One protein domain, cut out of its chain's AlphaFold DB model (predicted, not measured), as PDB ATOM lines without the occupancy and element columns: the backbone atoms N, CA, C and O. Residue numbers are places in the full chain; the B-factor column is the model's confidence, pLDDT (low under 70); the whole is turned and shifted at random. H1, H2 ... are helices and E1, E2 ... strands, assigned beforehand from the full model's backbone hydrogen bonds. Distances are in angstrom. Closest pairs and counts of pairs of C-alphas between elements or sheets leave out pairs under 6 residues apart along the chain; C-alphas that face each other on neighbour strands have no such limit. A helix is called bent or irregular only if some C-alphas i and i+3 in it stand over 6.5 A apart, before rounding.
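This is residues 44 to 231 of the 231 residues of an uncharacterized protein of Stentor coeruleus (UniProt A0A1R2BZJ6). Picture a long rod with a small head at one end: the head is the mixed sheet E1 E3 E2 with H5 over it and H6 and H7 near H5, and the stalk is two long helices, H4 and H9, side by side and running opposite ways. H3 joins them in an up-and-down bundle, meeting H4 with that helix's residues 94 to 97 alone; H2 packs on H4, H8 leads from head to stalk, and H1 lies across the rod near H8. The printed part has 188 residues, mostly helix, in the order H1 H2 H3 H4 E1 E2 H5 H6 H7 E3 H8 H9. It is loose, with a radius of gyration of the C-alphas of 22.1 A and spans of 80 by 32 by 25 A.

Look first for the sheet: E1 is residues 129 to 131, E2 145 to 148, and E3 184 to 189, 15.8 A long. Near it are H5, residues 150 to 159, H6, 164 to 173, and H7, 175 to 180. Find C-alpha 94 at (-30.996, 6.420, -6.922), where H4 begins; it runs 40.2 A to residue 121. H9 runs 38.3 A from residue 204 to C-alpha 229 at (-27.942, -7.960, -3.699). H8 is residues 191 to 202, H3 78 to 87, H2 68 to 74 and H1 44 to 56. H5 is irregular, with C-alphas 151 and 154 7.2 A apart; H1 only just, with C-alphas 44 and 47 7.0 A apart.

At inner strand E3, N 130 and O 187 are 2.9 A apart toward parallel E1, and N 146 and O 186 2.8 A toward antiparallel E2. H5 is on the sheet over E3, at a height of 9.6 A. H6 only grazes the sheet; H5 and H6 form a helical hairpin, touching closest at C-alphas 154 and 167, 6.9 A. Farther out, H4, the hub, touches H9 closest at C-alphas 94 and 218, 4.8 A, at a shallow tilt of 20 degrees, opposite ways. H3 touches H9 closest at C-alphas 85 and 214, 5.9 A. H2 touches H4 closest at C-alphas 73 and 104, 6.2 A. Each O i to N i+4 pair is within hydrogen-bond range in H3, H4, H6, H7, H8 and H9; H1 has 8 of 9, H2 2 of 3, H5 4 of 6.

The C-alphas of Ile 151 and Ser 231, the two farthest apart, are 80.4 A apart. The printed part has no cut; the links H1 to H2 and E1 to E2 are long. Mean pLDDT of the printed part is 71.6, with residues 44 to 78 and 135 to 146 among those under 70.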
ATOM      1  N   GLN A  44     -23.690  41.407 -14.039       55.62
ATOM      2  CA  GLN A  44     -24.016  40.637 -12.841       55.62
ATOM      3  C   GLN A  44     -25.526  40.453 -12.559       55.62
ATOM      4  O   GLN A  44     -25.893  39.559 -11.794       55.62
ATOM      5  N   TYR A  45     -26.398  41.259 -13.175       60.28
ATOM      6  CA  TYR A  45     -27.857  41.168 -13.044       60.28
ATOM      7  C   TYR A  45     -28.513  40.327 -14.149       60.28
ATOM      8  O   TYR A  45     -29.676  39.951 -13.996       60.28
ATOM      9  N   ASN A  46     -27.760  39.947 -15.195       61.12
ATOM     10  CA  ASN A  46     -28.254  39.164 -16.336       61.12
ATOM     11  C   ASN A  46     -28.962  37.895 -15.898       61.12
ATOM     12  O   ASN A  46     -30.054  37.594 -16.366       61.12
ATOM     13  N   PHE A  47     -28.370  37.191 -14.936       61.06
ATOM     14  CA  PHE A  47     -28.929  35.955 -14.417       61.06
ATOM     15  C   PHE A  47     -30.345  36.145 -13.849       61.06
ATOM     16  O   PHE A  47     -31.233  35.343 -14.111       61.06
ATOM     17  N   PHE A  48     -30.587  37.209 -13.081       61.81
ATOM     18  CA  PHE A  48     -31.890  37.439 -12.450       61.81
ATOM     19  C   PHE A  48     -32.933  37.948 -13.435       61.81
ATOM     20  O   PHE A  48     -34.083  37.511 -13.384       61.81
ATOM     21  N   VAL A  49     -32.510  38.832 -14.336       62.28
ATOM     22  CA  VAL A  49     -33.338  39.353 -15.426       62.28
ATOM     23  C   VAL A  49     -33.795  38.213 -16.331       62.28
ATOM     24  O   VAL A  49     -34.988  38.071 -16.578       62.28
ATOM     25  N   GLU A  50     -32.878  37.329 -16.727       61.94
ATOM     26  CA  GLU A  50     -33.175  36.154 -17.545       61.94
ATOM     27  C   GLU A  50     -34.136  35.190 -16.832       61.94
ATOM     28  O   GLU A  50     -35.094  34.709 -17.432       61.94
ATOM     29  N   GLN A  51     -33.938  34.921 -15.537       58.16
ATOM     30  CA  GLN A  51     -34.842  34.045 -14.780       58.16
ATOM     31  C   GLN A  51     -36.244  34.624 -14.619       58.16
ATOM     32  O   GLN A  51     -37.219  33.888 -14.765       58.16
ATOM     33  N   TYR A  52     -36.354  35.917 -14.322       60.09
ATOM     34  CA  TYR A  52     -37.650  36.576 -14.198       60.09
ATOM     35  C   TYR A  52     -38.378  36.602 -15.543       60.09
ATOM     36  O   TYR A  52     -39.512  36.133 -15.615       60.09
ATOM     37  N   ASN A  53     -37.695  37.020 -16.615       58.41
ATOM     38  CA  ASN A  53     -38.248  37.034 -17.969       58.41
ATOM     39  C   ASN A  53     -38.699  35.636 -18.409       58.41
ATOM     40  O   ASN A  53     -39.753  35.511 -19.013       58.41
ATOM     41  N   ASN A  54     -37.970  34.572 -18.059       57.19
ATOM     42  CA  ASN A  54     -38.389  33.193 -18.343       57.19
ATOM     43  C   ASN A  54     -39.667  32.758 -17.598       57.19
ATOM     44  O   ASN A  54     -40.339  31.821 -18.032       57.19
ATOM     45  N   ILE A  55     -39.977  33.371 -16.452       55.22
ATOM     46  CA  ILE A  55     -41.170  33.064 -15.649       55.22
ATOM     47  C   ILE A  55     -42.369  33.889 -16.127       55.22
ATOM     48  O   ILE A  55     -43.479  33.356 -16.196       55.22
ATOM     49  N   THR A  56     -42.157  35.170 -16.441       52.69
ATOM     50  CA  THR A  56     -43.214  36.117 -16.826       52.69
ATOM     51  C   THR A  56     -43.524  36.080 -18.319       52.69
ATOM     52  O   THR A  56     -44.692  35.977 -18.696       52.69
ATOM     53  N   ASN A  57     -42.504  36.064 -19.181       48.75
ATOM     54  CA  ASN A  57     -42.671  35.825 -20.609       48.75
ATOM     55  C   ASN A  57     -42.669  34.313 -20.843       48.75
ATOM     56  O   ASN A  57     -41.664  33.633 -20.655       48.75
ATOM     57  N   ARG A  58     -43.795  33.764 -21.308       44.41
ATOM     58  CA  ARG A  58     -43.978  32.340 -21.667       44.41
ATOM     59  C   ARG A  58     -43.091  31.856 -22.842       44.41
ATOM     60  O   ARG A  58     -43.440  30.893 -23.509       44.41
ATOM     61  N   GLN A  59     -41.934  32.474 -23.087       40.69
ATOM     62  CA  GLN A  59     -40.898  32.042 -24.032       40.69
ATOM     63  C   GLN A  59     -39.866  31.095 -23.387       40.69
ATOM     64  O   GLN A  59     -38.730  30.980 -23.848       40.69
ATOM     65  N   GLY A  60     -40.263  30.371 -22.336       40.06
ATOM     66  CA  GLY A  60     -39.414  29.460 -21.562       40.06
ATOM     67  C   GLY A  60     -38.790  28.288 -22.337       40.06
ATOM     68  O   GLY A  60     -38.177  27.422 -21.720       40.06
ATOM     69  N   GLU A  61     -38.912  28.224 -23.664       42.69
ATOM     70  CA  GLU A  61     -38.362  27.139 -24.479       42.69
ATOM     71  C   GLU A  61     -37.041  27.479 -25.182       42.69
ATOM     72  O   GLU A  61     -36.261  26.563 -25.452       42.69
ATOM     73  N   PHE A  62     -36.729  28.756 -25.440       39.09
ATOM     74  CA  PHE A  62     -35.541  29.105 -26.238       39.09
ATOM     75  C   PHE A  62     -34.243  29.148 -25.411       39.09
ATOM     76  O   PHE A  62     -33.206  28.662 -25.865       39.09
ATOM     77  N   TYR A  63     -34.299  29.636 -24.167       33.47
ATOM     78  CA  TYR A  63     -33.123  29.743 -23.285       33.47
ATOM     79  C   TYR A  63     -32.942  28.535 -22.360       33.47
ATOM     80  O   TYR A  63     -31.813  28.100 -22.128       33.47
ATOM     81  N   MET A  64     -34.032  27.885 -21.930       37.88
ATOM     82  CA  MET A  64     -33.938  26.621 -21.183       37.88
ATOM     83  C   MET A  64     -33.335  25.474 -22.010       37.88
ATOM     84  O   MET A  64     -32.858  24.496 -21.433       37.88
ATOM     85  N   LYS A  65     -33.315  25.594 -23.347       38.78
ATOM     86  CA  LYS A  65     -32.632  24.654 -24.249       38.78
ATOM     87  C   LYS A  65     -31.106  24.715 -24.160       38.78
ATOM     88  O   LYS A  65     -30.468  23.719 -24.484       38.78
ATOM     89  N   LYS A  66     -30.509  25.833 -23.724       39.09
ATOM     90  CA  LYS A  66     -29.042  25.965 -23.712       39.09
ATOM     91  C   LYS A  66     -28.376  25.174 -22.588       39.09
ATOM     92  O   LYS A  66     -27.257  24.717 -22.786       39.09
ATOM     93  N   ILE A  67     -29.041  24.963 -21.446       38.59
ATOM     94  CA  ILE A  67     -28.523  24.121 -20.353       38.59
ATOM     95  C   ILE A  67     -29.699  23.467 -19.593       38.59
ATOM     96  O   ILE A  67     -30.299  24.104 -18.721       38.59
ATOM     97  N   PRO A  68     -30.018  22.183 -19.846       40.28
ATOM     98  CA  PRO A  68     -31.125  21.467 -19.196       40.28
ATOM     99  C   PRO A  68     -31.073  21.483 -17.656       40.28
ATOM    100  O   PRO A  68     -32.107  21.465 -16.989       40.28
ATOM    101  N   ALA A  69     -29.869  21.576 -17.080       41.56
ATOM    102  CA  ALA A  69     -29.645  21.584 -15.636       41.56
ATOM    103  C   ALA A  69     -30.208  22.835 -14.927       41.56
ATOM    104  O   ALA A  69     -30.706  22.730 -13.804       41.56
ATOM    105  N   PHE A  70     -30.219  24.006 -15.578       44.09
ATOM    106  CA  PHE A  70     -30.731  25.243 -14.965       44.09
ATOM    107  C   PHE A  70     -32.252  25.215 -14.765       44.09
ATOM    108  O   PHE A  70     -32.755  25.727 -13.762       44.09
ATOM    109  N   ARG A  71     -32.988  24.542 -15.660       49.09
ATOM    110  CA  ARG A  71     -34.445  24.364 -15.550       49.09
ATOM    111  C   ARG A  71     -34.831  23.557 -14.310       49.09
ATOM    112  O   ARG A  71     -35.799  23.898 -13.639       49.09
ATOM    113  N   ILE A  72     -34.050  22.532 -13.973       52.00
ATOM    114  CA  ILE A  72     -34.245  21.705 -12.768       52.00
ATOM    115  C   ILE A  72     -33.848  22.484 -11.496       52.00
ATOM    116  O   ILE A  72     -34.432  22.305 -10.424       52.00
ATOM    117  N   MET A  73     -32.871  23.386 -11.613       51.62
ATOM    118  CA  MET A  73     -32.305  24.159 -10.503       51.62
ATOM    119  C   MET A  73     -33.192  25.323 -10.037       51.62
ATOM    120  O   MET A  73     -33.262  25.625  -8.842       51.62
ATOM    121  N   LEU A  74     -33.868  25.987 -10.975       51.62
ATOM    122  CA  LEU A  74     -34.675  27.183 -10.717       51.62
ATOM    123  C   LEU A  74     -36.171  26.923 -10.689       51.62
ATOM    124  O   LEU A  74     -36.925  27.864 -10.462       51.62
ATOM    125  N   GLN A  75     -36.596  25.666 -10.833       57.31
ATOM    126  CA  GLN A  75     -37.996  25.300 -10.686       57.31
ATOM    127  C   GLN A  75     -38.539  25.853  -9.358       57.31
ATOM    128  O   GLN A  75     -38.147  25.390  -8.283       57.31
ATOM    129  N   PRO A  76     -39.456  26.837  -9.404       53.00
ATOM    130  CA  PRO A  76     -39.975  27.488  -8.201       53.00
ATOM    131  C   PRO A  76     -40.919  26.565  -7.418       53.00
ATOM    132  O   PRO A  76     -41.463  26.930  -6.381       53.00
ATOM    133  N   ARG A  77     -41.145  25.355  -7.936       66.50
ATOM    134  CA  ARG A  77     -42.193  24.442  -7.520       66.50
ATOM    135  C   ARG A  77     -41.622  23.388  -6.581       66.50
ATOM    136  O   ARG A  77     -41.079  22.379  -7.023       66.50
ATOM    137  N   LEU A  78     -41.804  23.627  -5.282       67.94
ATOM    138  CA  LEU A  78     -41.420  22.731  -4.186       67.94
ATOM    139  C   LEU A  78     -41.858  21.273  -4.424       67.94
ATOM    140  O   LEU A  78     -41.117  20.353  -4.098       67.94
ATOM    141  N   TRP A  79     -43.016  21.049  -5.051       74.88
ATOM    142  CA  TRP A  79     -43.517  19.702  -5.329       74.88
ATOM    143  C   TRP A  79     -42.610  18.882  -6.256       74.88
ATOM    144  O   TRP A  79     -42.496  17.678  -6.060       74.88
ATOM    145  N   ILE A  80     -41.906  19.499  -7.213       74.75
ATOM    146  CA  ILE A  80     -40.979  18.762  -8.093       74.75
ATOM    147  C   ILE A  80     -39.785  18.252  -7.285       74.75
ATOM    148  O   ILE A  80     -39.288  17.153  -7.520       74.75
ATOM    149  N   LEU A  81     -39.374  19.016  -6.271       72.62
ATOM    150  CA  LEU A  81     -38.332  18.607  -5.332       72.62
ATOM    151  C   LEU A  81     -38.803  17.435  -4.476       72.62
ATOM    152  O   LEU A  81     -38.048  16.486  -4.311       72.62
ATOM    153  N   LEU A  82     -40.057  17.454  -4.016       79.31
ATOM    154  CA  LEU A  82     -40.651  16.334  -3.279       79.31
ATOM    155  C   LEU A  82     -40.743  15.060  -4.130       79.31
ATOM    156  O   LEU A  82     -40.417  13.979  -3.645       79.31
ATOM    157  N   VAL A  83     -41.109  15.182  -5.409       82.69
ATOM    158  CA  VAL A  83     -41.102  14.049  -6.350       82.69
ATOM    159  C   VAL A  83     -39.679  13.516  -6.535       82.69
ATOM    160  O   VAL A  83     -39.467  12.311  -6.473       82.69
ATOM    161  N   THR A  84     -38.691  14.402  -6.691       79.88
ATOM    162  CA  THR A  84     -37.273  14.011  -6.823       79.88
ATOM    163  C   THR A  84     -36.773  13.268  -5.577       79.88
ATOM    164  O   THR A  84     -36.088  12.255  -5.693       79.88
ATOM    165  N   LEU A  85     -37.165  13.731  -4.387       81.31
ATOM    166  CA  LEU A  85     -36.917  13.067  -3.105       81.31
ATOM    167  C   LEU A  85     -37.516  11.653  -3.064       81.31
ATOM    168  O   LEU A  85     -36.818  10.713  -2.697       81.31
ATOM    169  N   GLY A  86     -38.765  11.482  -3.508       82.88
ATOM    170  CA  GLY A  86     -39.399  10.163  -3.611       82.88
ATOM    171  C   GLY A  86     -38.681   9.221  -4.586       82.88
ATOM    172  O   GLY A  86     -38.499   8.042  -4.289       82.88
ATOM    173  N   LEU A  87     -38.193   9.742  -5.717       84.31
ATOM    174  CA  LEU A  87     -37.418   8.962  -6.693       84.31
ATOM    175  C   LEU A  87     -36.051   8.502  -6.158       84.31
ATOM    176  O   LEU A  87     -35.484   7.553  -6.695       84.31
ATOM    177  N   CYS A  88     -35.514   9.116  -5.099       84.75
ATOM    178  CA  CYS A  88     -34.273   8.647  -4.471       84.75
ATOM    179  C   CYS A  88     -34.449   7.293  -3.764       84.75
ATOM    180  O   CYS A  88     -33.460   6.601  -3.534       84.75
ATOM    181  N   CYS A  89     -35.682   6.907  -3.427       82.62
ATOM    182  CA  CYS A  89     -35.991   5.648  -2.744       82.62
ATOM    183  C   CYS A  89     -36.196   4.464  -3.704       82.62
ATOM    184  O   CYS A  89     -36.336   3.333  -3.246       82.62
ATOM    185  N   ILE A  90     -36.221   4.696  -5.021       85.06
ATOM    186  CA  ILE A  90     -36.382   3.634  -6.017       85.06
ATOM    187  C   ILE A  90     -34.977   3.137  -6.439       85.06
ATOM    188  O   ILE A  90     -34.168   3.939  -6.915       85.06
ATOM    189  N   PRO A  91     -34.664   1.829  -6.307       78.19
ATOM    190  CA  PRO A  91     -33.306   1.290  -6.483       78.19
ATOM    191  C   PRO A  91     -32.646   1.572  -7.840       78.19
ATOM    192  O   PRO A  91     -31.437   1.747  -7.926       78.19
ATOM    193  N   PHE A  92     -33.421   1.645  -8.924       79.06
ATOM    194  CA  PHE A  92     -32.872   1.889 -10.266       79.06
ATOM    195  C   PHE A  92     -32.644   3.376 -10.568       79.06
ATOM    196  O   PHE A  92     -31.912   3.719 -11.495       79.06
ATOM    197  N   THR A  93     -33.249   4.276  -9.792       84.38
ATOM    198  CA  THR A  93     -33.175   5.725 -10.021       84.38
ATOM    199  C   THR A  93     -32.273   6.441  -9.024       84.38
ATOM    200  O   THR A  93     -31.902   7.585  -9.278       84.38
ATOM    201  N   CYS A  94     -31.847   5.793  -7.936       84.12
ATOM    202  CA  CYS A  94     -30.996   6.420  -6.922       84.12
ATOM    203  C   CYS A  94     -29.628   6.871  -7.466       84.12
ATOM    204  O   CYS A  94     -29.163   7.947  -7.103       84.12
ATOM    205  N   PHE A  95     -29.001   6.130  -8.388       84.31
ATOM    206  CA  PHE A  95     -27.733   6.559  -9.000       84.31
ATOM    207  C   PHE A  95     -27.888   7.792  -9.916       84.31
ATOM    208  O   PHE A  95     -27.177   8.778  -9.708       84.31
ATOM    209  N   PRO A  96     -28.847   7.831 -10.867       85.00
ATOM    210  CA  PRO A  96     -29.164   9.059 -11.598       85.00
ATOM    211  C   PRO A  96     -29.497  10.251 -10.688       85.00
ATOM    212  O   PRO A  96     -29.039  11.366 -10.942       85.00
ATOM    213  N   MET A  97     -30.255  10.028  -9.609       84.88
ATOM    214  CA  MET A  97     -30.618  11.084  -8.656       84.88
ATOM    215  C   MET A  97     -29.419  11.593  -7.855       84.88
ATOM    216  O   MET A  97     -29.335  12.795  -7.606       84.88
ATOM    217  N   LEU A  98     -28.447  10.731  -7.538       85.56
ATOM    218  CA  LEU A  98     -27.184  11.137  -6.924       85.56
ATOM    219  C   LEU A  98     -26.411  12.101  -7.831       85.56
ATOM    220  O   LEU A  98     -26.011  13.179  -7.389       85.56
ATOM    221  N   VAL A  99     -26.237  11.740  -9.107       85.56
ATOM    222  CA  VAL A  99     -25.535  12.578 -10.094       85.56
ATOM    223  C   VAL A  99     -26.248  13.921 -10.262       85.56
ATOM    224  O   VAL A  99     -25.612  14.975 -10.207       85.56
ATOM    225  N   LEU A 100     -27.578  13.902 -10.392       82.75
ATOM    226  CA  LEU A 100     -28.390  15.117 -10.469       82.75
ATOM    227  C   LEU A 100     -28.270  15.974  -9.203       82.75
ATOM    228  O   LEU A 100     -28.149  17.193  -9.311       82.75
ATOM    229  N   GLY A 101     -28.269  15.356  -8.020       84.50
ATOM    230  CA  GLY A 101     -28.096  16.027  -6.735       84.50
ATOM    231  C   GLY A 101     -26.752  16.744  -6.625       84.50
ATOM    232  O   GLY A 101     -26.724  17.919  -6.257       84.50
ATOM    233  N   ILE A 102     -25.654  16.081  -7.008       86.75
ATOM    234  CA  ILE A 102     -24.297  16.657  -6.992       86.75
ATOM    235  C   ILE A 102     -24.189  17.833  -7.965       86.75
ATOM    236  O   ILE A 102     -23.742  18.911  -7.568       86.75
ATOM    237  N   ILE A 103     -24.628  17.657  -9.217       83.06
ATOM    238  CA  ILE A 103     -24.601  18.726 -10.231       83.06
ATOM    239  C   ILE A 103     -25.418  19.923  -9.741       83.06
ATOM    240  O   ILE A 103     -24.934  21.055  -9.738       83.06
ATOM    241  N   ARG A 104     -26.640  19.668  -9.264       80.62
ATOM    242  CA  ARG A 104     -27.531  20.693  -8.720       80.62
ATOM    243  C   ARG A 104     -26.880  21.448  -7.563       80.62
ATOM    244  O   ARG A 104     -26.913  22.675  -7.560       80.62
ATOM    245  N   PHE A 105     -26.279  20.737  -6.610       84.62
ATOM    246  CA  PHE A 105     -25.601  21.348  -5.471       84.62
ATOM    247  C   PHE A 105     -24.420  22.223  -5.914       84.62
ATOM    248  O   PHE A 105     -24.325  23.373  -5.485       84.62
ATOM    249  N   GLY A 106     -23.581  21.737  -6.834       82.94
ATOM    250  CA  GLY A 106     -22.481  22.515  -7.412       82.94
ATOM    251  C   GLY A 106     -22.960  23.806  -8.082       82.94
ATOM    252  O   GLY A 106     -22.398  24.879  -7.853       82.94
ATOM    253  N   CYS A 107     -24.056  23.744  -8.840       75.38
ATOM    254  CA  CYS A 107     -24.642  24.935  -9.444       75.38
ATOM    255  C   CYS A 107     -25.248  25.893  -8.398       75.38
ATOM    256  O   CYS A 107     -25.058  27.105  -8.508       75.38
ATOM    257  N   CYS A 108     -25.921  25.390  -7.355       77.06
ATOM    258  CA  CYS A 108     -26.418  26.226  -6.254       77.06
ATOM    259  C   CYS A 108     -25.275  26.978  -5.551       77.06
ATOM    260  O   CYS A 108     -25.389  28.186  -5.321       77.06
ATOM    261  N   LEU A 109     -24.147  26.304  -5.298       79.44
ATOM    262  CA  LEU A 109     -22.940  26.928  -4.753       79.44
ATOM    263  C   LEU A 109     -22.380  28.009  -5.682       79.44
ATOM    264  O   LEU A 109     -22.038  29.093  -5.208       79.44
ATOM    265  N   MET A 110     -22.326  27.752  -6.993       75.44
ATOM    266  CA  MET A 110     -21.857  28.728  -7.980       75.44
ATOM    267  C   MET A 110     -22.730  29.988  -7.988       75.44
ATOM    268  O   MET A 110     -22.206  31.098  -7.894       75.44
ATOM    269  N   VAL A 111     -24.060  29.844  -8.024       70.12
ATOM    270  CA  VAL A 111     -24.957  31.009  -7.963       70.12
ATOM    271  C   VAL A 111     -24.797  31.725  -6.625       70.12
ATOM    272  O   VAL A 111     -24.741  32.950  -6.594       70.12
ATOM    273  N   ARG A 112     -24.668  30.999  -5.508       73.75
ATOM    274  CA  ARG A 112     -24.508  31.618  -4.182       73.75
ATOM    275  C   ARG A 112     -23.209  32.404  -4.090       73.75
ATOM    276  O   ARG A 112     -23.188  33.478  -3.490       73.75
ATOM    277  N   TYR A 113     -22.140  31.881  -4.683       74.31
ATOM    278  CA  TYR A 113     -20.870  32.579  -4.809       74.31
ATOM    279  C   TYR A 113     -21.040  33.879  -5.596       74.31
ATOM    280  O   TYR A 113     -20.699  34.936  -5.071       74.31
ATOM    281  N   ILE A 114     -21.655  33.824  -6.781       67.50
ATOM    282  CA  ILE A 114     -21.922  35.007  -7.614       67.50
ATOM    283  C   ILE A 114     -22.746  36.040  -6.838       67.50
ATOM    284  O   ILE A 114     -22.343  37.193  -6.725       67.50
ATOM    285  N   VAL A 115     -23.851  35.630  -6.212       66.88
ATOM    286  CA  VAL A 115     -24.707  36.530  -5.421       66.88
ATOM    287  C   VAL A 115     -23.949  37.147  -4.252       66.88
ATOM    288  O   VAL A 115     -24.093  38.338  -3.989       66.88
ATOM    289  N   ARG A 116     -23.127  36.368  -3.545       70.56
ATOM    290  CA  ARG A 116     -22.320  36.872  -2.428       70.56
ATOM    291  C   ARG A 116     -21.260  37.865  -2.904       70.56
ATOM    292  O   ARG A 116     -21.060  38.874  -2.234       70.56
ATOM    293  N   VAL A 117     -20.588  37.590  -4.021       65.06
ATOM    294  CA  VAL A 117     -19.628  38.515  -4.642       65.06
ATOM    295  C   VAL A 117     -20.339  39.810  -5.040       65.06
ATOM    296  O   VAL A 117     -19.889  40.887  -4.660       65.06
ATOM    297  N   ASN A 118     -21.508  39.712  -5.671       59.56
ATOM    298  CA  ASN A 118     -22.294  40.873  -6.084       59.56
ATOM    299  C   ASN A 118     -22.787  41.694  -4.887       59.56
ATOM    300  O   ASN A 118     -22.648  42.910  -4.896       59.56
ATOM    301  N   LYS A 119     -23.278  41.052  -3.816       62.44
ATOM    302  CA  LYS A 119     -23.682  41.748  -2.578       62.44
ATOM    303  C   LYS A 119     -22.515  42.467  -1.894       62.44
ATOM    304  O   LYS A 119     -22.735  43.485  -1.248       62.44
ATOM    305  N   LYS A 120     -21.282  41.956  -2.013       61.41
ATOM    306  CA  LYS A 120     -20.084  42.648  -1.506       61.41
ATOM    307  C   LYS A 120     -19.718  43.865  -2.357       61.41
ATOM    308  O   LYS A 120     -19.281  44.865  -1.803       61.41
ATOM    309  N   LEU A 121     -19.881  43.771  -3.677       53.50
ATOM    310  CA  LEU A 121     -19.562  44.849  -4.617       53.50
ATOM    311  C   LEU A 121     -20.631  45.952  -4.625       53.50
ATOM    312  O   LEU A 121     -20.301  47.128  -4.735       53.50
ATOM    313  N   ILE A 122     -21.907  45.578  -4.501       56.88
ATOM    314  CA  ILE A 122     -23.057  46.483  -4.499       56.88
ATOM    315  C   ILE A 122     -24.033  46.019  -3.396       56.88
ATOM    316  O   ILE A 122     -24.854  45.130  -3.632       56.88
ATOM    317  N   PRO A 123     -23.971  46.613  -2.185       55.88
ATOM    318  CA  PRO A 123     -24.789  46.201  -1.037       55.88
ATOM    319  C   PRO A 123     -26.296  46.333  -1.275       55.88
ATOM    320  O   PRO A 123     -27.079  45.546  -0.748       55.88
ATOM    321  N   ASN A 124     -26.693  47.317  -2.088       66.50
ATOM    322  CA  ASN A 124     -28.063  47.491  -2.549       66.50
ATOM    323  C   ASN A 124     -28.130  47.233  -4.068       66.50
ATOM    324  O   ASN A 124     -27.770  48.128  -4.840       66.50
ATOM    325  N   PRO A 125     -28.596  46.050  -4.510       62.84
ATOM    326  CA  PRO A 125     -28.631  45.680  -5.926       62.84
ATOM    327  C   PRO A 125     -29.554  46.585  -6.753       62.84
ATOM    328  O   PRO A 125     -29.370  46.708  -7.959       62.84
ATOM    329  N   PHE A 126     -30.494  47.271  -6.099       71.62
ATOM    330  CA  PHE A 126     -31.431  48.197  -6.728       71.62
ATOM    331  C   PHE A 126     -30.915  49.632  -6.794       71.62
ATOM    332  O   PHE A 126     -31.557  50.469  -7.412       71.62
ATOM    333  N   LYS A 127     -29.759  49.941  -6.186       67.50
ATOM    334  CA  LYS A 127     -29.244  51.319  -6.092       67.50
ATOM    335  C   LYS A 127     -29.120  52.005  -7.457       67.50
ATOM    336  O   LYS A 127     -29.363  53.193  -7.572       67.50
ATOM    337  N   ARG A 128     -28.774  51.240  -8.495       67.31
ATOM    338  CA  ARG A 128     -28.607  51.729  -9.874       67.31
ATOM    339  C   ARG A 128     -29.764  51.345 -10.799       67.31
ATOM    340  O   ARG A 128     -29.596  51.296 -12.014       67.31
ATOM    341  N   MET A 129     -30.911  51.019 -10.221       78.56
ATOM    342  CA  MET A 129     -32.131  50.668 -10.935       78.56
ATOM    343  C   MET A 129     -33.238  51.614 -10.477       78.56
ATOM    344  O   MET A 129     -33.239  52.049  -9.325       78.56
ATOM    345  N   ILE A 130     -34.196  51.920 -11.345       79.06
ATOM    346  CA  ILE A 130     -35.324  52.778 -10.980       79.06
ATOM    347  C   ILE A 130     -36.583  51.933 -10.880       79.06
ATOM    348  O   ILE A 130     -36.971  51.237 -11.820       79.06
ATOM    349  N   LYS A 131     -37.201  51.980  -9.699       82.56
ATOM    350  CA  LYS A 131     -38.454  51.285  -9.437       82.56
ATOM    351  C   LYS A 131     -39.594  52.027 -10.107       82.56
ATOM    352  O   LYS A 131     -39.720  53.242  -9.958       82.56
ATOM    353  N   VAL A 132     -40.442  51.280 -10.791       80.88
ATOM    354  CA  VAL A 132     -41.587  51.835 -11.505       80.88
ATOM    355  C   VAL A 132     -42.818  51.670 -10.614       80.88
ATOM    356  O   VAL A 132     -43.044  50.567 -10.106       80.88
ATOM    357  N   PRO A 133     -43.585  52.745 -10.362       72.81
ATOM    358  CA  PRO A 133     -44.698  52.711  -9.416       72.81
ATOM    359  C   PRO A 133     -45.890  51.902  -9.930       72.81
ATOM    360  O   PRO A 133     -46.576  51.270  -9.133       72.81
ATOM    361  N   ASP A 134     -46.108  51.892 -11.244       71.19
ATOM    362  CA  ASP A 134     -47.193  51.162 -11.888       71.19
ATOM    363  C   ASP A 134     -46.624  50.235 -12.967       71.19
ATOM    364  O   ASP A 134     -46.049  50.685 -13.962       71.19
ATOM    365  N   SER A 135     -46.768  48.924 -12.759       61.62
ATOM    366  CA  SER A 135     -46.345  47.903 -13.721       61.62
ATOM    367  C   SER A 135     -47.174  47.922 -15.005       61.62
ATOM    368  O   SER A 135     -46.788  47.265 -15.958       61.62
ATOM    369  N   SER A 136     -48.268  48.690 -15.082       60.06
ATOM    370  CA  SER A 136     -49.032  48.891 -16.320       60.06
ATOM    371  C   SER A 136     -48.417  49.933 -17.262       60.06
ATOM    372  O   SER A 136     -48.603  49.839 -18.475       60.06
ATOM    373  N   CYS A 137     -47.619  50.877 -16.739       57.12
ATOM    374  CA  CYS A 137     -46.897  51.887 -17.533       57.12
ATOM    375  C   CYS A 137     -45.798  51.283 -18.410       57.12
ATOM    376  O   CYS A 137     -45.220  51.943 -19.273       57.12
ATOM    377  N   ILE A 138     -45.475  50.028 -18.151       57.72
ATOM    378  CA  ILE A 138     -44.409  49.304 -18.787       57.72
ATOM    379  C   ILE A 138     -44.997  47.947 -19.129       57.72
ATOM    380  O   ILE A 138     -45.347  47.208 -18.224       57.72
ATOM    381  N   ASN A 139     -45.119  47.604 -20.416       51.47
ATOM    382  CA  ASN A 139     -45.637  46.292 -20.821       51.47
ATOM    383  C   ASN A 139     -45.030  45.201 -19.922       51.47
ATOM    384  O   ASN A 139     -43.807  45.160 -19.805       51.47
ATOM    385  N   ASN A 140     -45.859  44.337 -19.314       45.66
ATOM    386  CA  ASN A 140     -45.507  43.274 -18.341       45.66
ATOM    387  C   ASN A 140     -44.274  42.397 -18.700       45.66
ATOM    388  O   ASN A 140     -43.831  41.562 -17.917       45.66
ATOM    389  N   SER A 141     -43.727  42.579 -19.897       46.81
ATOM    390  CA  SER A 141     -42.438  42.128 -20.406       46.81
ATOM    391  C   SER A 141     -41.164  42.709 -19.758       46.81
ATOM    392  O   SER A 141     -40.083  42.308 -20.186       46.81
ATOM    393  N   VAL A 142     -41.209  43.643 -18.800       49.19
ATOM    394  CA  VAL A 142     -40.013  44.463 -18.522       49.19
ATOM    395  C   VAL A 142     -39.206  44.086 -17.288       49.19
ATOM    396  O   VAL A 142     -39.595  44.271 -16.140       49.19
ATOM    397  N   ASN A 143     -37.984  43.693 -17.624       51.97
ATOM    398  CA  ASN A 143     -36.736  44.099 -16.999       51.97
ATOM    399  C   ASN A 143     -35.800  44.537 -18.140       51.97
ATOM    400  O   ASN A 143     -34.942  43.777 -18.590       51.97
ATOM    401  N   GLY A 144     -36.068  45.716 -18.697       54.91
ATOM    402  CA  GLY A 144     -35.375  46.280 -19.852       54.91
ATOM    403  C   GLY A 144     -34.349  47.314 -19.407       54.91
ATOM    404  O   GLY A 144     -34.590  48.075 -18.465       54.91
ATOM    405  N   TYR A 145     -33.198  47.325 -20.071       61.69
ATOM    406  CA  TYR A 145     -32.243  48.417 -19.953       61.69
ATOM    407  C   TYR A 145     -32.574  49.446 -21.019       61.69
ATOM    408  O   TYR A 145     -32.794  49.098 -22.177       61.69
ATOM    409  N   TYR A 146     -32.601  50.704 -20.616       67.19
ATOM    410  CA  TYR A 146     -32.870  51.819 -21.501       67.19
ATOM    411  C   TYR A 146     -31.610  52.658 -21.602       67.19
ATOM    412  O   TYR A 146     -31.046  53.042 -20.576       67.19
ATOM    413  N   SER A 147     -31.177  52.930 -22.831       71.69
ATOM    414  CA  SER A 147     -30.261  54.033 -23.099       71.69
ATOM    415  C   SER A 147     -31.093  55.302 -23.217       71.69
ATOM    416  O   SER A 147     -31.987  55.394 -24.065       71.69
ATOM    417  N   ILE A 148     -30.868  56.253 -22.315       74.56
ATOM    418  CA  ILE A 148     -31.577  57.528 -22.321       74.56
ATOM    419  C   ILE A 148     -30.548  58.645 -22.271       74.56
ATOM    420  O   ILE A 148     -29.665  58.657 -21.413       74.56
ATOM    421  N   THR A 149     -30.681  59.602 -23.183       79.75
ATOM    422  CA  THR A 149     -29.832  60.791 -23.176       79.75
ATOM    423  C   THR A 149     -30.155  61.664 -21.954       79.75
ATOM    424  O   THR A 149     -31.312  61.719 -21.521       79.75
ATOM    425  N   PRO A 150     -29.188  62.421 -21.407       79.88
ATOM    426  CA  PRO A 150     -29.432  63.353 -20.303       79.88
ATOM    427  C   PRO A 150     -30.592  64.335 -20.543       79.88
ATOM    428  O   PRO A 150     -31.306  64.692 -19.606       79.88
ATOM    429  N   ILE A 151     -30.802  64.739 -21.800       80.50
ATOM    430  CA  ILE A 151     -31.853  65.680 -22.223       80.50
ATOM    431  C   ILE A 151     -33.242  65.041 -22.100       80.50
ATOM    432  O   ILE A 151     -34.185  65.672 -21.623       80.50
ATOM    433  N   GLU A 152     -33.371  63.779 -22.500       80.62
ATOM    434  CA  GLU A 152     -34.645  63.058 -22.494       80.62
ATOM    435  C   GLU A 152     -34.960  62.418 -21.138       80.62
ATOM    436  O   GLU A 152     -36.106  62.049 -20.884       80.62
ATOM    437  N   PHE A 153     -33.961  62.287 -20.261       83.00
ATOM    438  CA  PHE A 153     -34.053  61.548 -19.004       83.00
ATOM    439  C   PHE A 153     -35.227  61.990 -18.132       83.00
ATOM    440  O   PHE A 153     -36.078  61.180 -17.767       83.00
ATOM    441  N   ASN A 154     -35.306  63.287 -17.831       83.31
ATOM    442  CA  ASN A 154     -36.323  63.801 -16.920       83.31
ATOM    443  C   ASN A 154     -37.729  63.674 -17.528       83.31
ATOM    444  O   ASN A 154     -38.644  63.183 -16.872       83.31
ATOM    445  N   GLN A 155     -37.886  64.036 -18.806       81.50
ATOM    446  CA  GLN A 155     -39.169  63.972 -19.518       81.50
ATOM    447  C   GLN A 155     -39.686  62.535 -19.657       81.50
ATOM    448  O   GLN A 155     -40.870  62.281 -19.442       81.50
ATOM    449  N   ARG A 156     -38.808  61.577 -19.981       77.75
ATOM    450  CA  ARG A 156     -39.203  60.170 -20.141       77.75
ATOM    451  C   ARG A 156     -39.565  59.521 -18.808       77.75
ATOM    452  O   ARG A 156     -40.576  58.832 -18.744       77.75
ATOM    453  N   LEU A 157     -38.784  59.752 -17.748       80.81
ATOM    454  CA  LEU A 157     -39.051  59.141 -16.442       80.81
ATOM    455  C   LEU A 157     -40.280  59.740 -15.745       80.81
ATOM    456  O   LEU A 157     -41.075  58.998 -15.168       80.81
ATOM    457  N   THR A 158     -40.494  61.054 -15.847       82.25
ATOM    458  CA  THR A 158     -41.752  61.662 -15.377       82.25
ATOM    459  C   THR A 158     -42.955  61.169 -16.182       82.25
ATOM    460  O   THR A 158     -44.006  60.911 -15.599       82.25
ATOM    461  N   GLY A 159     -42.794  60.947 -17.493       76.69
ATOM    462  CA  GLY A 159     -43.834  60.394 -18.367       76.69
ATOM    463  C   GLY A 159     -44.323  58.992 -17.979       76.69
ATOM    464  O   GLY A 159     -45.470  58.657 -18.256       76.69
ATOM    465  N   ILE A 160     -43.497  58.199 -17.289       74.94
ATOM    466  CA  ILE A 160     -43.861  56.874 -16.751       74.94
ATOM    467  C   ILE A 160     -44.234  56.908 -15.260       74.94
ATOM    468  O   ILE A 160     -44.339  55.866 -14.612       74.94
ATOM    469  N   GLY A 161     -44.442  58.108 -14.707       75.69
ATOM    470  CA  GLY A 161     -44.933  58.312 -13.345       75.69
ATOM    471  C   GLY A 161     -43.865  58.263 -12.251       75.69
ATOM    472  O   GLY A 161     -44.217  58.199 -11.075       75.69
ATOM    473  N   ILE A 162     -42.570  58.295 -12.587       82.38
ATOM    474  CA  ILE A 162     -41.508  58.351 -11.573       82.38
ATOM    475  C   ILE A 162     -41.456  59.757 -10.972       82.38
ATOM    476  O   ILE A 162     -41.467  60.759 -11.688       82.38
ATOM    477  N   SER A 163     -41.372  59.827  -9.642       84.38
ATOM    478  CA  SER A 163     -41.325  61.097  -8.929       84.38
ATOM    479  C   SER A 163     -40.037  61.875  -9.201       84.38
ATOM    480  O   SER A 163     -38.951  61.304  -9.356       84.38
ATOM    481  N   ILE A 164     -40.149  63.202  -9.209       83.00
ATOM    482  CA  ILE A 164     -39.023  64.119  -9.432       83.00
ATOM    483  C   ILE A 164     -37.953  63.937  -8.349       83.00
ATOM    484  O   ILE A 164     -36.761  64.031  -8.636       83.00
ATOM    485  N   GLU A 165     -38.349  63.601  -7.121       84.31
ATOM    486  CA  GLU A 165     -37.426  63.286  -6.031       84.31
ATOM    487  C   GLU A 165     -36.546  62.077  -6.375       84.31
ATOM    488  O   GLU A 165     -35.327  62.134  -6.213       84.31
ATOM    489  N   THR A 166     -37.143  61.004  -6.908       81.19
ATOM    490  CA  THR A 166     -36.410  59.796  -7.323       81.19
ATOM    491  C   THR A 166     -35.466  60.099  -8.485       81.19
ATOM    492  O   THR A 166     -34.322  59.644  -8.493       81.19
ATOM    493  N   ILE A 167     -35.920  60.910  -9.443       84.62
ATOM    494  CA  ILE A 167     -35.119  61.349 -10.591       84.62
ATOM    495  C   ILE A 167     -33.906  62.157 -10.121       84.62
ATOM    496  O   ILE A 167     -32.789  61.866 -10.538       84.62
ATOM    497  N   ASN A 168     -34.092  63.121  -9.219       84.38
ATOM    498  CA  ASN A 168     -33.009  63.959  -8.703       84.38
ATOM    499  C   ASN A 168     -31.974  63.157  -7.905       84.38
ATOM    500  O   ASN A 168     -30.774  63.400  -8.046       84.38
ATOM    501  N   LEU A 169     -32.419  62.177  -7.111       82.81
ATOM    502  CA  LEU A 169     -31.517  61.247  -6.429       82.81
ATOM    503  C   LEU A 169     -30.664  60.469  -7.438       82.81
ATOM    504  O   LEU A 169     -29.450  60.371  -7.271       82.81
ATOM    505  N   PHE A 170     -31.280  59.979  -8.516       80.06
ATOM    506  CA  PHE A 170     -30.573  59.242  -9.559       80.06
ATOM    507  C   PHE A 170     -29.604  60.134 -10.356       80.06
ATOM    508  O   PHE A 170     -28.468  59.739 -10.607       80.06
ATOM    509  N   ILE A 171     -30.002  61.365 -10.694       83.31
ATOM    510  CA  ILE A 171     -29.126  62.353 -11.346       83.31
ATOM    511  C   ILE A 171     -27.894  62.637 -10.483       83.31
ATOM    512  O   ILE A 171     -26.783  62.690 -11.010       83.31
ATOM    513  N   GLY A 172     -28.070  62.775  -9.166       80.44
ATOM    514  CA  GLY A 172     -26.963  62.962  -8.229       80.44
ATOM    515  C   GLY A 172     -25.943  61.820  -8.272       80.44
ATOM    516  O   GLY A 172     -24.741  62.070  -8.227       80.44
ATOM    517  N   GLU A 173     -26.392  60.572  -8.430       74.69
ATOM    518  CA  GLU A 173     -25.493  59.412  -8.522       74.69
ATOM    519  C   GLU A 173     -24.746  59.305  -9.861       74.69
ATOM    520  O   GLU A 173     -23.640  58.762  -9.903       74.69
ATOM    521  N   PHE A 174     -25.317  59.839 -10.944       73.94
ATOM    522  CA  PHE A 174     -24.751  59.794 -12.298       73.94
ATOM    523  C   PHE A 174     -24.287  61.167 -12.801       73.94
ATOM    524  O   PHE A 174     -24.132  61.369 -14.007       73.94
ATOM    525  N   GLN A 175     -24.036  62.116 -11.894       79.19
ATOM    526  CA  GLN A 175     -23.779  63.521 -12.219       79.19
ATOM    527  C   GLN A 175     -22.672  63.703 -13.269       79.19
ATOM    528  O   GLN A 175     -22.798  64.539 -14.160       79.19
ATOM    529  N   THR A 176     -21.615  62.888 -13.215       75.38
ATOM    530  CA  THR A 176     -20.518  62.916 -14.195       75.38
ATOM    531  C   THR A 176     -20.982  62.556 -15.609       75.38
ATOM    532  O   THR A 176     -20.566  63.210 -16.562       75.38
ATOM    533  N   ASN A 177     -21.866  61.569 -15.760       72.06
ATOM    534  CA  ASN A 177     -22.398  61.157 -17.063       72.06
ATOM    535  C   ASN A 177     -23.348  62.226 -17.617       72.06
ATOM    536  O   ASN A 177     -23.238  62.603 -18.782       72.06
ATOM    537  N   PHE A 178     -24.200  62.795 -16.753       78.81
ATOM    538  CA  PHE A 178     -25.058  63.932 -17.106       78.81
ATOM    539  C   PHE A 178     -24.243  65.141 -17.583       78.81
ATOM    540  O   PHE A 178     -24.589  65.753 -18.589       78.81
ATOM    541  N   GLN A 179     -23.143  65.469 -16.897       81.62
ATOM    542  CA  GLN A 179     -22.265  66.588 -17.261       81.62
ATOM    543  C   GLN A 179     -21.526  66.369 -18.582       81.62
ATOM    544  O   GLN A 179     -21.253  67.332 -19.295       81.62
ATOM    545  N   ARG A 180     -21.194  65.117 -18.911       80.44
ATOM    546  CA  ARG A 180     -20.515  64.760 -20.165       80.44
ATOM    547  C   ARG A 180     -21.463  64.611 -21.352       80.44
ATOM    548  O   ARG A 180     -20.986  64.452 -22.469       80.44
ATOM    549  N   GLY A 181     -22.775  64.667 -21.128       77.38
ATOM    550  CA  GLY A 181     -23.756  64.401 -22.178       77.38
ATOM    551  C   GLY A 181     -23.762  62.939 -22.630       77.38
ATOM    552  O   GLY A 181     -24.253  62.650 -23.715       77.38
ATOM    553  N   GLU A 182     -23.183  62.035 -21.836       76.44
ATOM    554  CA  GLU A 182     -23.101  60.615 -22.165       76.44
ATOM    555  C   GLU A 182     -24.451  59.937 -21.932       76.44
ATOM    556  O   GLU A 182     -25.181  60.269 -20.992       76.44
ATOM    557  N   ASP A 183     -24.753  58.956 -22.777       73.44
ATOM    558  CA  ASP A 183     -25.928  58.112 -22.632       73.44
ATOM    559  C   ASP A 183     -25.955  57.428 -21.264       73.44
ATOM    560  O   ASP A 183     -24.957  56.902 -20.754       73.44
ATOM    561  N   ILE A 184     -27.138  57.434 -20.657       73.31
ATOM    562  CA  ILE A 184     -27.356  56.875 -19.335       73.31
ATOM    563  C   ILE A 184     -28.106  55.574 -19.505       73.31
ATOM    564  O   ILE A 184     -29.271  55.542 -19.901       73.31
ATOM    565  N   HIS A 185     -27.423  54.491 -19.158       72.81
ATOM    566  CA  HIS A 185     -28.016  53.168 -19.129       72.81
ATOM    567  C   HIS A 185     -28.696  52.936 -17.784       72.81
ATOM    568  O   HIS A 185     -28.029  52.819 -16.752       72.81
ATOM    569  N   VAL A 186     -30.024  52.844 -17.803       71.44
ATOM    570  CA  VAL A 186     -30.838  52.609 -16.609       71.44
ATOM    571  C   VAL A 186     -31.684  51.366 -16.783       71.44
ATOM    572  O   VAL A 186     -32.307  51.160 -17.819       71.44
ATOM    573  N   MET A 187     -31.732  50.547 -15.737       75.12
ATOM    574  CA  MET A 187     -32.694  49.459 -15.642       75.12
ATOM    575  C   MET A 187     -33.943  49.943 -14.915       75.12
ATOM    576  O   MET A 187     -33.848  50.422 -13.781       75.12
ATOM    577  N   LEU A 188     -35.103  49.777 -15.547       76.25
ATOM    578  CA  LEU A 188     -36.387  49.929 -14.870       76.25
ATOM    579  C   LEU A 188     -36.853  48.563 -14.367       76.25
ATOM    580  O   LEU A 188     -36.718  47.568 -15.082       76.25
ATOM    581  N   TYR A 189     -37.389  48.508 -13.148       75.81
ATOM    582  CA  TYR A 189     -37.880  47.260 -12.557       75.81
ATOM    583  C   TYR A 189     -39.210  47.445 -11.819       75.81
ATOM    584  O   TYR A 189     -39.512  48.530 -11.312       75.81
ATOM    585  N   SER A 190     -40.001  46.369 -11.751       75.50
ATOM    586  CA  SER A 190     -41.297  46.350 -11.065       75.50
ATOM    587  C   SER A 190     -41.189  45.902  -9.604       75.50
ATOM    588  O   SER A 190     -40.213  45.274  -9.180       75.50
ATOM    589  N   TYR A 191     -42.240  46.173  -8.827       78.50
ATOM    590  CA  TYR A 191     -42.363  45.641  -7.470       78.50
ATOM    591  C   TYR A 191     -42.343  44.106  -7.441       78.50
ATOM    592  O   TYR A 191     -41.712  43.525  -6.557       78.50
ATOM    593  N   GLU A 192     -42.969  43.426  -8.410       73.81
ATOM    594  CA  GLU A 192     -42.952  41.958  -8.431       73.81
ATOM    595  C   GLU A 192     -41.541  41.407  -8.651       73.81
ATOM    596  O   GLU A 192     -41.172  40.413  -8.022       73.81
ATOM    597  N   PHE A 193     -40.724  42.066  -9.484       73.69
ATOM    598  CA  PHE A 193     -39.315  41.702  -9.640       73.69
ATOM    599  C   PHE A 193     -38.540  41.864  -8.331       73.69
ATOM    600  O   PHE A 193     -37.776  40.972  -7.964       73.69
ATOM    601  N   GLU A 194     -38.750  42.963  -7.606       77.50
ATOM    602  CA  GLU A 194     -38.106  43.214  -6.312       77.50
ATOM    603  C   GLU A 194     -38.429  42.108  -5.298       77.50
ATOM    604  O   GLU A 194     -37.528  41.518  -4.692       77.50
ATOM    605  N   VAL A 195     -39.717  41.775  -5.161       75.81
ATOM    606  CA  VAL A 195     -40.210  40.709  -4.275       75.81
ATOM    607  C   VAL A 195     -39.666  39.345  -4.702       75.81
ATOM    608  O   VAL A 195     -39.259  38.538  -3.863       75.81
ATOM    609  N   TYR A 196     -39.611  39.076  -6.006       70.94
ATOM    610  CA  TYR A 196     -39.043  37.839  -6.529       70.94
ATOM    611  C   TYR A 196     -37.538  37.739  -6.254       70.94
ATOM    612  O   TYR A 196     -37.075  36.706  -5.772       70.94
ATOM    613  N   TYR A 197     -36.775  38.799  -6.525       73.62
ATOM    614  CA  TYR A 197     -35.330  38.847  -6.314       73.62
ATOM    615  C   TYR A 197     -34.977  38.657  -4.837       73.62
ATOM    616  O   TYR A 197     -34.139  37.812  -4.501       73.62
ATOM    617  N   THR A 198     -35.635  39.412  -3.955       74.00
ATOM    618  CA  THR A 198     -35.440  39.324  -2.501       74.00
ATOM    619  C   THR A 198     -35.821  37.935  -1.997       74.00
ATOM    620  O   THR A 198     -34.986  37.245  -1.408       74.00
ATOM    621  N   GLY A 199     -37.004  37.438  -2.366       71.12
ATOM    622  CA  GLY A 199     -37.459  36.099  -1.997       71.12
ATOM    623  C   GLY A 199     -36.574  34.964  -2.530       71.12
ATOM    624  O   GLY A 199     -36.364  33.966  -1.834       71.12
ATOM    625  N   ALA A 200     -36.028  35.091  -3.741       66.56
ATOM    626  CA  ALA A 200     -35.112  34.110  -4.323       66.56
ATOM    627  C   ALA A 200     -33.755  34.096  -3.607       66.56
ATOM    628  O   ALA A 200     -33.207  33.016  -3.368       66.56
ATOM    629  N   CYS A 201     -33.237  35.273  -3.245       68.19
ATOM    630  CA  CYS A 201     -32.017  35.403  -2.453       68.19
ATOM    631  C   CYS A 201     -32.189  34.803  -1.055       68.19
ATOM    632  O   CYS A 201     -31.312  34.071  -0.591       68.19
ATOM    633  N   ASP A 202     -33.323  35.065  -0.407       70.44
ATOM    634  CA  ASP A 202     -33.574  34.615   0.960       70.44
ATOM    635  C   ASP A 202     -33.757  33.102   1.025       70.44
ATOM    636  O   ASP A 202     -33.194  32.453   1.898       70.44
ATOM    637  N   LYS A 203     -34.450  32.498   0.054       71.44
ATOM    638  CA  LYS A 203     -34.735  31.049   0.029       71.44
ATOM    639  C   LYS A 203     -33.609  30.196  -0.560       71.44
ATOM    640  O   LYS A 203     -33.777  28.989  -0.742       71.44
ATOM    641  N   MET A 204     -32.458  30.786  -0.869       72.81
ATOM    642  CA  MET A 204     -31.362  30.081  -1.529       72.81
ATOM    643  C   MET A 204     -30.781  28.947  -0.670       72.81
ATOM    644  O   MET A 204     -30.519  27.862  -1.177       72.81
ATOM    645  N   HIS A 205     -30.682  29.158   0.643       77.38
ATOM    646  CA  HIS A 205     -30.197  28.153   1.594       77.38
ATOM    647  C   HIS A 205     -31.096  26.904   1.658       77.38
ATOM    648  O   HIS A 205     -30.595  25.793   1.801       77.38
ATOM    649  N   ILE A 206     -32.413  27.058   1.486       79.56
ATOM    650  CA  ILE A 206     -33.359  25.931   1.453       79.56
ATOM    651  C   ILE A 206     -33.053  25.023   0.253       79.56
ATOM    652  O   ILE A 206     -33.125  23.800   0.355       79.56
ATOM    653  N   LYS A 207     -32.660  25.610  -0.884       76.69
ATOM    654  CA  LYS A 207     -32.282  24.854  -2.087       76.69
ATOM    655  C   LYS A 207     -30.980  24.075  -1.888       76.69
ATOM    656  O   LYS A 207     -30.889  22.949  -2.382       76.69
ATOM    657  N   ASP A 208     -30.021  24.638  -1.149       81.81
ATOM    658  CA  ASP A 208     -28.784  23.945  -0.764       81.81
ATOM    659  C   ASP A 208     -29.121  22.708   0.087       81.81
ATOM    660  O   ASP A 208     -28.735  21.593  -0.263       81.81
ATOM    661  N   ILE A 209     -29.920  22.894   1.147       85.44
ATOM    662  CA  ILE A 209     -30.340  21.823   2.069       85.44
ATOM    663  C   ILE A 209     -31.058  20.696   1.319       85.44
ATOM    664  O   ILE A 209     -30.746  19.525   1.518       85.44
ATOM    665  N   LEU A 210     -31.984  21.031   0.419       82.94
ATOM    666  CA  LEU A 210     -32.716  20.031  -0.363       82.94
ATOM    667  C   LEU A 210     -31.809  19.247  -1.318       82.94
ATOM    668  O   LEU A 210     -32.001  18.047  -1.494       82.94
ATOM    669  N   SER A 211     -30.808  19.898  -1.913       85.81
ATOM    670  CA  SER A 211     -29.847  19.215  -2.789       85.81
ATOM    671  C   SER A 211     -28.964  18.252  -1.991       85.81
ATOM    672  O   SER A 211     -28.735  17.128  -2.428       85.81
ATOM    673  N   ILE A 212     -28.551  18.650  -0.784       89.50
ATOM    674  CA  ILE A 212     -27.830  17.779   0.156       89.50
ATOM    675  C   ILE A 212     -28.702  16.584   0.567       89.50
ATOM    676  O   ILE A 212     -28.224  15.453   0.556       89.50
ATOM    677  N   ALA A 213     -29.984  16.803   0.870       88.94
ATOM    678  CA  ALA A 213     -30.907  15.729   1.233       88.94
ATOM    679  C   ALA A 213     -31.059  14.686   0.110       88.94
ATOM    680  O   ALA A 213     -31.002  13.489   0.385       88.94
ATOM    681  N   ILE A 214     -31.179  15.128  -1.148       87.62
ATOM    682  CA  ILE A 214     -31.216  14.242  -2.328       87.62
ATOM    683  C   ILE A 214     -29.943  13.392  -2.411       87.62
ATOM    684  O   ILE A 214     -30.030  12.183  -2.620       87.62
ATOM    685  N   ILE A 215     -28.769  14.003  -2.221       91.00
ATOM    686  CA  ILE A 215     -27.479  13.298  -2.251       91.00
ATOM    687  C   ILE A 215     -27.425  12.235  -1.149       91.00
ATOM    688  O   ILE A 215     -27.151  11.074  -1.442       91.00
ATOM    689  N   ILE A 216     -27.724  12.612   0.099       92.50
ATOM    690  CA  ILE A 216     -27.667  11.701   1.253       92.50
ATOM    691  C   ILE A 216     -28.618  10.520   1.052       92.50
ATOM    692  O   ILE A 216     -28.200   9.372   1.190       92.50
ATOM    693  N   LEU A 217     -29.872  10.785   0.684       90.94
ATOM    694  CA  LEU A 217     -30.858   9.730   0.454       90.94
ATOM    695  C   LEU A 217     -30.454   8.817  -0.699       90.94
ATOM    696  O   LEU A 217     -30.589   7.606  -0.585       90.94
ATOM    697  N   SER A 218     -29.901   9.374  -1.776       89.94
ATOM    698  CA  SER A 218     -29.426   8.571  -2.902       89.94
ATOM    699  C   SER A 218     -28.273   7.650  -2.496       89.94
ATOM    700  O   SER A 218     -28.283   6.477  -2.861       89.94
ATOM    701  N   VAL A 219     -27.312   8.133  -1.697       91.75
ATOM    702  CA  VAL A 219     -26.217   7.302  -1.163       91.75
ATOM    703  C   VAL A 219     -26.762   6.189  -0.267       91.75
ATOM    704  O   VAL A 219     -26.392   5.031  -0.455       91.75
ATOM    705  N   LEU A 220     -27.671   6.508   0.660       91.12
ATOM    706  CA  LEU A 220     -28.285   5.517   1.551       91.12
ATOM    707  C   LEU A 220     -29.040   4.432   0.771       91.12
ATOM    708  O   LEU A 220     -28.890   3.245   1.068       91.12
ATOM    709  N   SER A 221     -29.800   4.817  -0.255       89.12
ATOM    710  CA  SER A 221     -30.524   3.878  -1.118       89.12
ATOM    711  C   SER A 221     -29.590   2.985  -1.933       89.12
ATOM    712  O   SER A 221     -29.860   1.789  -2.061       89.12
ATOM    713  N   ILE A 222     -28.480   3.524  -2.454       88.94
ATOM    714  CA  ILE A 222     -27.468   2.740  -3.185       88.94
ATOM    715  C   ILE A 222     -26.835   1.700  -2.257       88.94
ATOM    716  O   ILE A 222     -26.775   0.526  -2.616       88.94
ATOM    717  N   VAL A 223     -26.406   2.111  -1.058       89.25
ATOM    718  CA  VAL A 223     -25.795   1.208  -0.067       89.25
ATOM    719  C   VAL A 223     -26.774   0.108   0.341       89.25
ATOM    720  O   VAL A 223     -26.408  -1.064   0.340       89.25
ATOM    721  N   SER A 224     -28.030   0.471   0.612       86.75
ATOM    722  CA  SER A 224     -29.078  -0.487   0.990       86.75
ATOM    723  C   SER A 224     -29.371  -1.490  -0.132       86.75
ATOM    724  O   SER A 224     -29.481  -2.692   0.109       86.75
ATOM    725  N   SER A 225     -29.439  -1.020  -1.379       85.44
ATOM    726  CA  SER A 225     -29.655  -1.888  -2.543       85.44
ATOM    727  C   SER A 225     -28.477  -2.842  -2.756       85.44
ATOM    728  O   SER A 225     -28.681  -4.023  -3.023       85.44
ATOM    729  N   ALA A 226     -27.244  -2.361  -2.574       84.00
ATOM    730  CA  ALA A 226     -26.046  -3.188  -2.671       84.00
ATOM    731  C   ALA A 226     -25.980  -4.255  -1.563       84.00
ATOM    732  O   ALA A 226     -25.566  -5.380  -1.834       84.00
ATOM    733  N   SER A 227     -26.417  -3.939  -0.337       82.88
ATOM    734  CA  SER A 227     -26.478  -4.933   0.742       82.88
ATOM    735  C   SER A 227     -27.499  -6.041   0.483       82.88
ATOM    736  O   SER A 227     -27.211  -7.183   0.811       82.88
ATOM    737  N   ILE A 228     -28.639  -5.727  -0.145       81.25
ATOM    738  CA  ILE A 228     -29.680  -6.714  -0.488       81.25
ATOM    739  C   ILE A 228     -29.220  -7.644  -1.618       81.25
ATOM    740  O   ILE A 228     -29.544  -8.822  -1.620       81.25
ATOM    741  N   ILE A 229     -28.466  -7.134  -2.596       78.69
ATOM    742  CA  ILE A 229     -27.942  -7.960  -3.699       78.69
ATOM    743  C   ILE A 229     -26.876  -8.952  -3.202       78.69
ATOM    744  O   ILE A 229     -26.732 -10.031  -3.768       78.69
ATOM    745  N   ASN A 230     -26.125  -8.580  -2.163       71.38
ATOM    746  CA  ASN A 230     -25.047  -9.394  -1.601       71.38
ATOM    747  C   ASN A 230     -25.497 -10.355  -0.480       71.38
ATOM    748  O   ASN A 230     -24.652 -11.090   0.032       71.38
ATOM    749  N   SER A 231     -26.772 -10.324  -0.073       64.81
ATOM    750  CA  SER A 231     -27.377 -11.210   0.939       64.81
ATOM    751  C   SER A 231     -28.158 -12.348   0.298       64.81
ATOM    752  O   SER A 231     -28.008 -13.496   0.765       64.81
TER     753      SER A 231